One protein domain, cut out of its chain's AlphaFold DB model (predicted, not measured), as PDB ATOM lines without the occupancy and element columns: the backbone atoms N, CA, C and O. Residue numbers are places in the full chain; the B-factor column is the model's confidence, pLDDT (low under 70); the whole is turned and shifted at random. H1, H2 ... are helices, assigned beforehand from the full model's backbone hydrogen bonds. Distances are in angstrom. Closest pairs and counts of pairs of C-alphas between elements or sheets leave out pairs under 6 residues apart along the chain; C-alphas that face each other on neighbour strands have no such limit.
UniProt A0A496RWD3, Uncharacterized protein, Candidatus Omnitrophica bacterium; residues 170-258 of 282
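AT A GLANCE: This is residues 170 to 258 of the 282 residues of an uncharacterized protein of Candidatus Omnitrophica bacterium (UniProt A0A496RWD3). Three long helices, H1, H2 and H3, stand side by side as an up-and-down bundle, each running against the one before, their centres in a triangle. The 89 printed residues, all helix in class with no named strand, are only just compact, close to loose, with a radius of gyration of the C-alphas of 14.5 A, and span 43 by 26 by 16 A.

HOW THE PARTS SIT: Start at H1, residues 174 to 192, which touches H2, residues 199 to 223, closest at the C-alphas of Pro 175 and Pro 213, 5.1 A apart; this hairpin has a shallow tilt of 23 degrees, opposite ways. H2 touches H3, residues 225 to 252, at C-alphas 219 and 228, their closest, 5.6 A apart: a second hairpin, at a shallow tilt of 14 degrees, opposite ways. H3 touches H1 at their closest C-alphas, 244 and 189, 6.6 A apart, at a shallow tilt of 15 degrees, the same way. In H1 and H3 every O i to N i+4 pair is within hydrogen-bond range; in H2, 15 of 21.

IN THESE COORDINATES: Find C-alpha 174 at (145.728, 124.221, 204.140), where H1 begins its 27.4 A. H2 runs 36.0 A, with a kink of 30 degrees near residue 214. H3 runs 40.0 A to C-alpha 252 at (168.445, 152.846, 205.837).

THE WHOLE: The C-alphas of Arg 171 and Asp 258 are the farthest apart, 45.0 A. The printed part has no cut; neither link is long. Look for pLDDT under 70 at residues 251 to 258.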
ATOM      1  N   PRO A 170     146.432 117.723 207.553       83.00
ATOM      2  CA  PRO A 170     146.328 118.201 206.183       83.00
ATOM      3  C   PRO A 170     144.888 118.010 205.689       83.00
ATOM      4  O   PRO A 170     144.427 116.901 205.427       83.00
ATOM      5  N   ARG A 171     144.135 119.109 205.613       84.50
ATOM      6  CA  ARG A 171     142.775 119.166 205.055       84.50
ATOM      7  C   ARG A 171     142.701 120.246 203.979       84.50
ATOM      8  O   ARG A 171     143.612 121.053 203.836       84.50
ATOM      9  N   GLY A 172     141.567 120.341 203.288       84.12
ATOM     10  CA  GLY A 172     141.347 121.344 202.236       84.12
ATOM     11  C   GLY A 172     141.486 122.813 202.670       84.12
ATOM     12  O   GLY A 172     141.520 123.685 201.812       84.12
ATOM     13  N   TYR A 173     141.598 123.118 203.972       86.81
ATOM     14  CA  TYR A 173     141.861 124.483 204.436       86.81
ATOM     15  C   TYR A 173     143.342 124.903 204.382       86.81
ATOM     16  O   TYR A 173     143.640 126.081 204.583       86.81
ATOM     17  N   VAL A 174     144.273 123.972 204.130       89.44
ATOM     18  CA  VAL A 174     145.728 124.221 204.140       89.44
ATOM     19  C   VAL A 174     146.139 125.425 203.271       89.44
ATOM     20  O   VAL A 174     146.844 126.290 203.797       89.44
ATOM     21  N   PRO A 175     145.670 125.575 202.011       89.56
ATOM     22  CA  PRO A 175     146.058 126.706 201.165       89.56
ATOM     23  C   PRO A 175     145.695 128.068 201.770       89.56
ATOM     24  O   PRO A 175     146.461 129.028 201.671       89.56
ATOM     25  N   TYR A 176     144.545 128.162 202.442       89.75
ATOM     26  CA  TYR A 176     144.078 129.413 203.040       89.75
ATOM     27  C   TYR A 176     144.867 129.763 204.301       89.75
ATOM     28  O   TYR A 176     145.266 130.912 204.470       89.75
ATOM     29  N   VAL A 177     145.145 128.774 205.158       91.50
ATOM     30  CA  VAL A 177     145.942 128.989 206.378       91.50
ATOM     31  C   VAL A 177     147.364 129.425 206.025       91.50
ATOM     32  O   VAL A 177     147.882 130.362 206.631       91.50
ATOM     33  N   LEU A 178     147.976 128.806 205.011       91.50
ATOM     34  CA  LEU A 178     149.287 129.222 204.513       91.50
ATOM     35  C   LEU A 178     149.253 130.658 203.994       91.50
ATOM     36  O   LEU A 178     150.095 131.462 204.378       91.50
ATOM     37  N   THR A 179     148.247 131.014 203.197       92.56
ATOM     38  CA  THR A 179     148.098 132.384 202.682       92.56
ATOM     39  C   THR A 179     147.989 133.401 203.819       92.56
ATOM     40  O   THR A 179     148.682 134.417 203.805       92.56
ATOM     41  N   ILE A 180     147.189 133.102 204.849       93.50
ATOM     42  CA  ILE A 180     147.080 133.943 206.049       93.50
ATOM     43  C   ILE A 180     148.445 134.102 206.725       93.50
ATOM     44  O   ILE A 180     148.803 135.219 207.087       93.50
ATOM     45  N   LEU A 181     149.238 133.032 206.854       94.06
ATOM     46  CA  LEU A 181     150.582 133.111 207.439       94.06
ATOM     47  C   LEU A 181     151.485 134.111 206.701       94.06
ATOM     48  O   LEU A 181     152.155 134.917 207.345       94.06
ATOM     49  N   TYR A 182     151.491 134.081 205.365       94.06
ATOM     50  CA  TYR A 182     152.270 135.028 204.557       94.06
ATOM     51  C   TYR A 182     151.798 136.471 204.764       94.06
ATOM     52  O   TYR A 182     152.622 137.378 204.893       94.06
ATOM     53  N   VAL A 183     150.481 136.686 204.837       94.69
ATOM     54  CA  VAL A 183     149.891 138.012 205.074       94.69
ATOM     55  C   VAL A 183     150.216 138.524 206.478       94.69
ATOM     56  O   VAL A 183     150.557 139.693 206.631       94.69
ATOM     57  N   VAL A 184     150.174 137.669 207.503       94.44
ATOM     58  CA  VAL A 184     150.546 138.050 208.875       94.44
ATOM     59  C   VAL A 184     152.015 138.459 208.942       94.44
ATOM     60  O   VAL A 184     152.344 139.472 209.554       94.44
ATOM     61  N   TRP A 185     152.901 137.716 208.278       93.94
ATOM     62  CA  TRP A 185     154.314 138.079 208.189       93.94
ATOM     63  C   TRP A 185     154.545 139.400 207.457       93.94
ATOM     64  O   TRP A 185     155.333 140.230 207.912       93.94
ATOM     65  N   TRP A 186     153.835 139.620 206.350       94.06
ATOM     66  CA  TRP A 186     153.845 140.905 205.660       94.06
ATOM     67  C   TRP A 186     153.393 142.037 206.587       94.06
ATOM     68  O   TRP A 186     154.059 143.068 206.656       94.06
ATOM     69  N   LEU A 187     152.304 141.840 207.333       92.62
ATOM     70  CA  LEU A 187     151.745 142.843 208.235       92.62
ATOM     71  C   LEU A 187     152.711 143.171 209.374       92.62
ATOM     72  O   LEU A 187     152.917 144.343 209.667       92.62
ATOM     73  N   ALA A 188     153.347 142.159 209.967       90.25
ATOM     74  CA  ALA A 188     154.328 142.344 211.032       90.25
ATOM     75  C   ALA A 188     155.522 143.195 210.571       90.25
ATOM     76  O   ALA A 188     155.897 144.149 211.245       90.25
ATOM     77  N   ILE A 189     156.079 142.898 209.394       88.44
ATOM     78  CA  ILE A 189     157.213 143.655 208.840       88.44
ATOM     79  C   ILE A 189     156.772 145.064 208.409       88.44
ATOM     80  O   ILE A 189     157.488 146.036 208.630       88.44
ATOM     81  N   THR A 190     155.582 145.199 207.823       89.00
ATOM     82  CA  THR A 190     155.032 146.497 207.390       89.00
ATOM     83  C   THR A 190     154.767 147.420 208.577       89.00
ATOM     84  O   THR A 190     155.053 148.614 208.491       89.00
ATOM     85  N   ALA A 191     154.259 146.870 209.684       87.31
ATOM     86  CA  ALA A 191     154.024 147.600 210.923       87.31
ATOM     87  C   ALA A 191     155.331 148.056 211.584       87.31
ATOM     88  O   ALA A 191     155.408 149.195 212.029       87.31
ATOM     89  N   GLU A 192     156.353 147.198 211.595       84.19
ATOM     90  CA  GLU A 192     157.660 147.501 212.192       84.19
ATOM     91  C   GLU A 192     158.352 148.702 211.535       84.19
ATOM     92  O   GLU A 192     158.991 149.524 212.186       84.19
ATOM     93  N   TYR A 193     158.206 148.810 210.222       81.81
ATOM     94  CA  TYR A 193     158.930 149.766 209.392       81.81
ATOM     95  C   TYR A 193     158.034 150.905 208.868       81.81
ATOM     96  O   TYR A 193     158.456 151.667 208.002       81.81
ATOM     97  N   ASP A 194     156.796 151.016 209.364       83.25
ATOM     98  CA  ASP A 194     155.789 152.012 208.953       83.25
ATOM     99  C   ASP A 194     155.645 152.145 207.414       83.25
ATOM    100  O   ASP A 194     155.457 153.234 206.866       83.25
ATOM    101  N   LEU A 195     155.724 151.022 206.674       84.75
ATOM    102  CA  LEU A 195     155.688 151.035 205.198       84.75
ATOM    103  C   LEU A 195     154.288 151.287 204.615       84.75
ATOM    104  O   LEU A 195     154.106 151.244 203.397       84.75
ATOM    105  N   TRP A 196     153.290 151.582 205.448       86.75
ATOM    106  CA  TRP A 196     151.891 151.756 205.040       86.75
ATOM    107  C   TRP A 196     151.698 152.812 203.947       86.75
ATOM    108  O   TRP A 196     150.804 152.689 203.108       86.75
ATOM    109  N   LYS A 197     152.553 153.842 203.942       84.00
ATOM    110  CA  LYS A 197     152.492 154.972 203.001       84.00
ATOM    111  C   LYS A 197     153.123 154.665 201.639       84.00
ATOM    112  O   LYS A 197     152.923 155.424 200.694       84.00
ATOM    113  N   ILE A 198     153.881 153.577 201.521       83.75
ATOM    114  CA  ILE A 198     154.608 153.229 200.300       83.75
ATOM    115  C   ILE A 198     153.756 152.271 199.468       83.75
ATOM    116  O   ILE A 198     153.509 151.132 199.854       83.75
ATOM    117  N   SER A 199     153.349 152.710 198.273       85.50
ATOM    118  CA  SER A 199     152.544 151.895 197.347       85.50
ATOM    119  C   SER A 199     153.210 150.552 196.997       85.50
ATOM    120  O   SER A 199     152.529 149.535 196.863       85.50
ATOM    121  N   GLY A 200     154.547 150.510 196.949       84.00
ATOM    122  CA  GLY A 200     155.305 149.280 196.705       84.00
ATOM    123  C   GLY A 200     155.064 148.179 197.746       84.00
ATOM    124  O   GLY A 200     155.004 147.009 197.376       84.00
ATOM    125  N   ALA A 201     154.844 148.527 199.019       87.25
ATOM    126  CA  ALA A 201     154.613 147.552 200.089       87.25
ATOM    127  C   ALA A 201     153.320 146.753 199.876       87.25
ATOM    128  O   ALA A 201     153.278 145.552 200.135       87.25
ATOM    129  N   TRP A 202     152.288 147.384 199.314       88.81
ATOM    130  CA  TRP A 202     151.027 146.720 198.984       88.81
ATOM    131  C   TRP A 202     151.189 145.680 197.875       88.81
ATOM    132  O   TRP A 202     150.538 144.642 197.911       88.81
ATOM    133  N   THR A 203     152.106 145.888 196.928       90.00
ATOM    134  CA  THR A 203     152.366 144.893 195.873       90.00
ATOM    135  C   THR A 203     152.867 143.577 196.474       90.00
ATOM    136  O   THR A 203     152.442 142.504 196.049       90.00
ATOM    137  N   TRP A 204     153.691 143.652 197.524       90.56
ATOM    138  CA  TRP A 204     154.220 142.475 198.211       90.56
ATOM    139  C   TRP A 204     153.147 141.621 198.887       90.56
ATOM    140  O   TRP A 204     153.337 140.414 198.941       90.56
ATOM    141  N   VAL A 205     152.019 142.188 199.338       92.69
ATOM    142  CA  VAL A 205     150.922 141.391 199.926       92.69
ATOM    143  C   VAL A 205     150.063 140.703 198.867       92.69
ATOM    144  O   VAL A 205     149.574 139.598 199.088       92.69
ATOM    145  N   PHE A 206     149.904 141.319 197.693       90.88
ATOM    146  CA  PHE A 206     149.112 140.738 196.605       90.88
ATOM    147  C   PHE A 206     149.761 139.487 196.016       90.88
ATOM    148  O   PHE A 206     149.057 138.539 195.666       90.88
ATOM    149  N   VAL A 207     151.093 139.463 195.947       90.50
ATOM    150  CA  VAL A 207     151.876 138.324 195.449       90.50
ATOM    151  C   VAL A 207     151.490 137.015 196.158       90.50
ATOM    152  O   VAL A 207     151.011 136.113 195.471       90.50
ATOM    153  N   PRO A 208     151.610 136.868 197.492       91.06
ATOM    154  CA  PRO A 208     151.244 135.636 198.177       91.06
ATOM    155  C   PRO A 208     149.740 135.356 198.147       91.06
ATOM    156  O   PRO A 208     149.366 134.192 198.062       91.06
ATOM    157  N   ILE A 209     148.872 136.375 198.144       91.94
ATOM    158  CA  ILE A 209     147.415 136.172 198.041       91.94
ATOM    159  C   ILE A 209     147.034 135.461 196.734       91.94
ATOM    160  O   ILE A 209     146.130 134.628 196.728       91.94
ATOM    161  N   LEU A 210     147.728 135.760 195.635       91.75
ATOM    162  CA  LEU A 210     147.486 135.137 194.332       91.75
ATOM    163  C   LEU A 210     148.275 133.832 194.149       91.75
ATOM    164  O   LEU A 210     147.719 132.828 193.697       91.75
ATOM    165  N   LEU A 211     149.564 133.833 194.501       90.69
ATOM    166  CA  LEU A 211     150.469 132.713 194.229       90.69
ATOM    167  C   LEU A 211     150.338 131.570 195.230       90.69
ATOM    168  O   LEU A 211     150.404 130.415 194.822       90.69
ATOM    169  N   VAL A 212     150.156 131.841 196.526       92.88
ATOM    170  CA  VAL A 212     150.155 130.771 197.539       92.88
ATOM    171  C   VAL A 212     148.990 129.804 197.328       92.88
ATOM    172  O   VAL A 212     149.257 128.600 197.294       92.88
ATOM    173  N   PRO A 213     147.734 130.242 197.104       89.12
ATOM    174  CA  PRO A 213     146.640 129.312 196.834       89.12
ATOM    175  C   PRO A 213     146.844 128.506 195.549       89.12
ATOM    176  O   PRO A 213     146.634 127.295 195.545       89.12
ATOM    177  N   THR A 214     147.285 129.153 194.467       90.25
ATOM    178  CA  THR A 214     147.456 128.501 193.157       90.25
ATOM    179  C   THR A 214     148.596 127.487 193.171       90.25
ATOM    180  O   THR A 214     148.420 126.353 192.718       90.25
ATOM    181  N   LEU A 215     149.739 127.845 193.760       89.75
ATOM    182  CA  LEU A 215     150.856 126.924 193.950       89.75
ATOM    183  C   LEU A 215     150.497 125.800 194.919       89.75
ATOM    184  O   LEU A 215     150.872 124.660 194.667       89.75
ATOM    185  N   SER A 216     149.744 126.082 195.986       89.06
ATOM    186  CA  SER A 216     149.308 125.053 196.938       89.06
ATOM    187  C   SER A 216     148.415 124.020 196.258       89.06
ATOM    188  O   SER A 216     148.711 122.838 196.314       89.06
ATOM    189  N   ILE A 217     147.375 124.433 195.532       87.69
ATOM    190  CA  ILE A 217     146.498 123.481 194.831       87.69
ATOM    191  C   ILE A 217     147.300 122.645 193.819       87.69
ATOM    192  O   ILE A 217     147.156 121.428 193.763       87.69
ATOM    193  N   THR A 218     148.191 123.283 193.057       88.38
ATOM    194  CA  THR A 218     148.995 122.592 192.036       88.38
ATOM    195  C   THR A 218     149.972 121.589 192.657       88.38
ATOM    196  O   THR A 218     150.098 120.462 192.182       88.38
ATOM    197  N   THR A 219     150.663 121.979 193.730       87.44
ATOM    198  CA  THR A 219     151.647 121.117 194.406       87.44
ATOM    199  C   THR A 219     150.997 119.992 195.204       87.44
ATOM    200  O   THR A 219     151.569 118.906 195.249       87.44
ATOM    201  N   ASP A 220     149.802 120.200 195.764       85.88
ATOM    202  CA  ASP A 220     149.052 119.149 196.462       85.88
ATOM    203  C   ASP A 220     148.676 118.019 195.496       85.88
ATOM    204  O   ASP A 220     148.875 116.846 195.805       85.88
ATOM    205  N   ILE A 221     148.235 118.377 194.282       87.19
ATOM    206  CA  ILE A 221     147.886 117.420 193.223       87.19
ATOM    207  C   ILE A 221     149.126 116.668 192.710       87.19
ATOM    208  O   ILE A 221     149.042 115.471 192.444       87.19
ATOM    209  N   LEU A 222     150.270 117.347 192.549       88.69
ATOM    210  CA  LEU A 222     151.472 116.745 191.952       88.69
ATOM    211  C   LEU A 222     152.322 115.925 192.933       88.69
ATOM    212  O   LEU A 222     152.858 114.889 192.552       88.69
ATOM    213  N   ALA A 223     152.527 116.429 194.151       85.06
ATOM    214  CA  ALA A 223     153.575 115.958 195.062       85.06
ATOM    215  C   ALA A 223     153.050 115.534 196.445       85.06
ATOM    216  O   ALA A 223     153.810 115.010 197.263       85.06
ATOM    217  N   GLY A 224     151.758 115.746 196.712       85.81
ATOM    218  CA  GLY A 224     151.117 115.440 197.985       85.81
ATOM    219  C   GLY A 224     151.375 116.477 199.083       85.81
ATOM    220  O   GLY A 224     152.275 117.321 199.019       85.81
ATOM    221  N   SER A 225     150.571 116.393 200.144       82.31
ATOM    222  CA  SER A 225     150.441 117.466 201.138       82.31
ATOM    223  C   SER A 225     151.699 117.707 201.985       82.31
ATOM    224  O   SER A 225     151.976 118.843 202.370       82.31
ATOM    225  N   TYR A 226     152.507 116.674 202.255       85.25
ATOM    226  CA  TYR A 226     153.758 116.831 203.014       85.25
ATOM    227  C   TYR A 226     154.811 117.625 202.238       85.25
ATOM    228  O   TYR A 226     155.486 118.492 202.796       85.25
ATOM    229  N   MET A 227     154.931 117.352 200.938       86.56
ATOM    230  CA  MET A 227     155.898 118.016 200.072       86.56
ATOM    231  C   MET A 227     155.469 119.461 199.792       86.56
ATOM    232  O   MET A 227     156.306 120.361 199.825       86.56
ATOM    233  N   LEU A 228     154.163 119.703 199.641       89.88
ATOM    234  CA  LEU A 228     153.579 121.047 199.615       89.88
ATOM    235  C   LEU A 228     153.968 121.866 200.847       89.88
ATOM    236  O   LEU A 228     154.452 122.987 200.706       89.88
ATOM    237  N   LEU A 229     153.789 121.314 202.051       88.81
ATOM    238  CA  LEU A 229     154.092 122.036 203.290       88.81
ATOM    239  C   LEU A 229     155.579 122.385 203.395       88.81
ATOM    240  O   LEU A 229     155.908 123.500 203.799       88.81
ATOM    241  N   ALA A 230     156.467 121.481 202.972       88.62
ATOM    242  CA  ALA A 230     157.902 121.743 202.930       88.62
ATOM    243  C   ALA A 230     158.251 122.894 201.970       88.62
ATOM    244  O   ALA A 230     158.944 123.836 202.363       88.62
ATOM    245  N   TRP A 231     157.724 122.869 200.740       89.38
ATOM    246  CA  TRP A 231     157.944 123.939 199.760       89.38
ATOM    247  C   TRP A 231     157.385 125.281 200.227       89.38
ATOM    248  O   TRP A 231     158.037 126.312 200.068       89.38
ATOM    249  N   MET A 232     156.209 125.275 200.851       91.69
ATOM    250  CA  MET A 232     155.556 126.485 201.346       91.69
ATOM    251  C   MET A 232     156.263 127.078 202.564       91.69
ATOM    252  O   MET A 232     156.342 128.302 202.674       91.69
ATOM    253  N   ALA A 233     156.815 126.241 203.447       90.94
ATOM    254  CA  ALA A 233     157.648 126.688 204.559       90.94
ATOM    255  C   ALA A 233     158.943 127.340 204.060       90.94
ATOM    256  O   ALA A 233     159.305 128.427 204.509       90.94
ATOM    257  N   LEU A 234     159.608 126.715 203.086       92.12
ATOM    258  CA  LEU A 234     160.838 127.239 202.493       92.12
ATOM    259  C   LEU A 234     160.572 128.553 201.741       92.12
ATOM    260  O   LEU A 234     161.297 129.533 201.919       92.12
ATOM    261  N   GLY A 235     159.470 128.608 200.987       92.44
ATOM    262  CA  GLY A 235     158.983 129.824 200.342       92.44
ATOM    263  C   GLY A 235     158.679 130.946 201.336       92.44
ATOM    264  O   GLY A 235     158.997 132.099 201.052       92.44
ATOM    265  N   LEU A 236     158.145 130.628 202.521       92.62
ATOM    266  CA  LEU A 236     157.807 131.635 203.528       92.62
ATOM    267  C   LEU A 236     159.078 132.258 204.094       92.62
ATOM    268  O   LEU A 236     159.159 133.476 204.198       92.62
ATOM    269  N   VAL A 237     160.083 131.442 204.419       92.69
ATOM    270  CA  VAL A 237     161.387 131.925 204.895       92.69
ATOM    271  C   VAL A 237     162.066 132.800 203.838       92.69
ATOM    272  O   VAL A 237     162.594 133.864 204.159       92.69
ATOM    273  N   ALA A 238     162.021 132.389 202.568       93.19
ATOM    274  CA  ALA A 238     162.574 133.179 201.471       93.19
ATOM    275  C   ALA A 238     161.826 134.511 201.287       93.19
ATOM    276  O   ALA A 238     162.453 135.562 201.163       93.19
ATOM    277  N   TYR A 239     160.491 134.479 201.317       92.62
ATOM    278  CA  TYR A 239     159.632 135.656 201.192       92.62
ATOM    279  C   TYR A 239     159.857 136.651 202.333       92.62
ATOM    280  O   TYR A 239     160.080 137.835 202.081       92.62
ATOM    281  N   THR A 240     159.842 136.185 203.584       91.50
ATOM    282  CA  THR A 240     160.031 137.051 204.755       91.50
ATOM    283  C   THR A 240     161.426 137.649 204.782       91.50
ATOM    284  O   THR A 240     161.558 138.846 205.019       91.50
ATOM    285  N   GLY A 241     162.457 136.861 204.461       89.69
ATOM    286  CA  GLY A 241     163.827 137.349 204.338       89.69
ATOM    287  C   GLY A 241     163.974 138.419 203.255       89.69
ATOM    288  O   GLY A 241     164.561 139.471 203.511       89.69
ATOM    289  N   ALA A 242     163.403 138.191 202.069       90.25
ATOM    290  CA  ALA A 242     163.445 139.148 200.964       90.25
ATOM    291  C   ALA A 242     162.690 140.445 201.291       90.25
ATOM    292  O   ALA A 242     163.227 141.534 201.086       90.25
ATOM    293  N   TYR A 243     161.479 140.340 201.848       89.88
ATOM    294  CA  TYR A 243     160.672 141.503 202.219       89.88
ATOM    295  C   TYR A 243     161.315 142.302 203.358       89.88
ATOM    296  O   TYR A 243     161.366 143.529 203.303       89.88
ATOM    297  N   TYR A 244     161.883 141.614 204.351       87.25
ATOM    298  CA  TYR A 244     162.639 142.241 205.431       87.25
ATOM    299  C   TYR A 244     163.869 142.993 204.905       87.25
ATOM    300  O   TYR A 244     164.095 144.143 205.279       87.25
ATOM    301  N   LEU A 245     164.649 142.381 204.004       85.75
ATOM    302  CA  LEU A 245     165.790 143.050 203.372       85.75
ATOM    303  C   LEU A 245     165.354 144.289 202.591       85.75
ATOM    304  O   LEU A 245     166.003 145.329 202.686       85.75
ATOM    305  N   TRP A 246     164.264 144.176 201.833       86.19
ATOM    306  CA  TRP A 246     163.731 145.272 201.036       86.19
ATOM    307  C   TRP A 246     163.244 146.433 201.912       86.19
ATOM    308  O   TRP A 246     163.634 147.575 201.673       86.19
ATOM    309  N   GLY A 247     162.477 146.152 202.972       82.88
ATOM    310  CA  GLY A 247     162.025 147.172 203.921       82.88
ATOM    311  C   GLY A 247     163.192 147.862 204.629       82.88
ATOM    312  O   GLY A 247     163.231 149.087 204.733       82.88
ATOM    313  N   ARG A 248     164.211 147.088 205.021       77.69
ATOM    314  CA  ARG A 248     165.434 147.625 205.628       77.69
ATOM    315  C   ARG A 248     166.225 148.511 204.664       77.69
ATOM    316  O   ARG A 248     166.739 149.546 205.087       77.69
ATOM    317  N   TYR A 249     166.324 148.116 203.397       79.94
ATOM    318  CA  TYR A 249     167.000 148.895 202.360       79.94
ATOM    319  C   TYR A 249     166.329 150.255 202.156       79.94
ATOM    320  O   TYR A 249     167.018 151.263 202.080       79.94
ATOM    321  N   LEU A 250     164.997 150.296 202.157       76.75
ATOM    322  CA  LEU A 250     164.228 151.510 201.883       76.75
ATOM    323  C   LEU A 250     164.311 152.575 202.989       76.75
ATOM    324  O   LEU A 250     164.087 153.750 202.726       76.75
ATOM    325  N   ILE A 251     164.598 152.162 204.226       69.56
ATOM    326  CA  ILE A 251     164.654 153.059 205.394       69.56
ATOM    327  C   ILE A 251     166.084 153.476 205.721       69.56
ATOM    328  O   ILE A 251     166.315 154.584 206.202       69.56
ATOM    329  N   HIS A 252     167.051 152.589 205.492       63.47
ATOM    330  CA  HIS A 252     168.445 152.846 205.837       63.47
ATOM    331  C   HIS A 252     169.330 153.193 204.636       63.47
ATOM    332  O   HIS A 252     170.514 153.440 204.858       63.47
ATOM    333  N   ASP A 253     168.792 153.191 203.406       56.09
ATOM    334  CA  ASP A 253     169.499 153.443 202.132       56.09
ATOM    335  C   ASP A 253     170.808 152.643 201.967       56.09
ATOM    336  O   ASP A 253     171.690 152.984 201.183       56.09
ATOM    337  N   MET A 254     170.955 151.546 202.712       49.53
ATOM    338  CA  MET A 254     172.181 150.761 202.788       49.53
ATOM    339  C   MET A 254     171.844 149.274 202.791       49.53
ATOM    340  O   MET A 254     171.072 148.784 203.621       49.53
ATOM    341  N   LEU A 255     172.454 148.531 201.866       53.41
ATOM    342  CA  LEU A 255     172.408 147.071 201.857       53.41
ATOM    343  C   LEU A 255     173.149 146.534 203.097       53.41
ATOM    344  O   LEU A 255     174.260 146.980 203.384       53.41
ATOM    345  N   PRO A 256     172.605 145.534 203.819       49.44
ATOM    346  CA  PRO A 256     173.224 144.994 205.038       49.44
ATOM    347  C   PRO A 256     174.614 144.368 204.814       49.44
ATOM    348  O   PRO A 256     175.319 144.095 205.782       49.44
ATOM    349  N   PHE A 257     175.013 144.158 203.557       53.59
ATOM    350  CA  PHE A 257     176.314 143.613 203.178       53.59
ATOM    351  C   PHE A 257     177.395 144.675 202.935       53.59
ATOM    352  O   PHE A 257     178.561 144.304 202.800       53.59
ATOM    353  N   ASP A 258     177.070 145.974 202.944       54.19
ATOM    354  CA  ASP A 258     178.076 147.030 202.773       54.19
ATOM    355  C   ASP A 258     178.761 147.410 204.103       54.19
ATOM    356  O   ASP A 258     178.735 148.542 204.594       54.19
TER     357      ASP A 258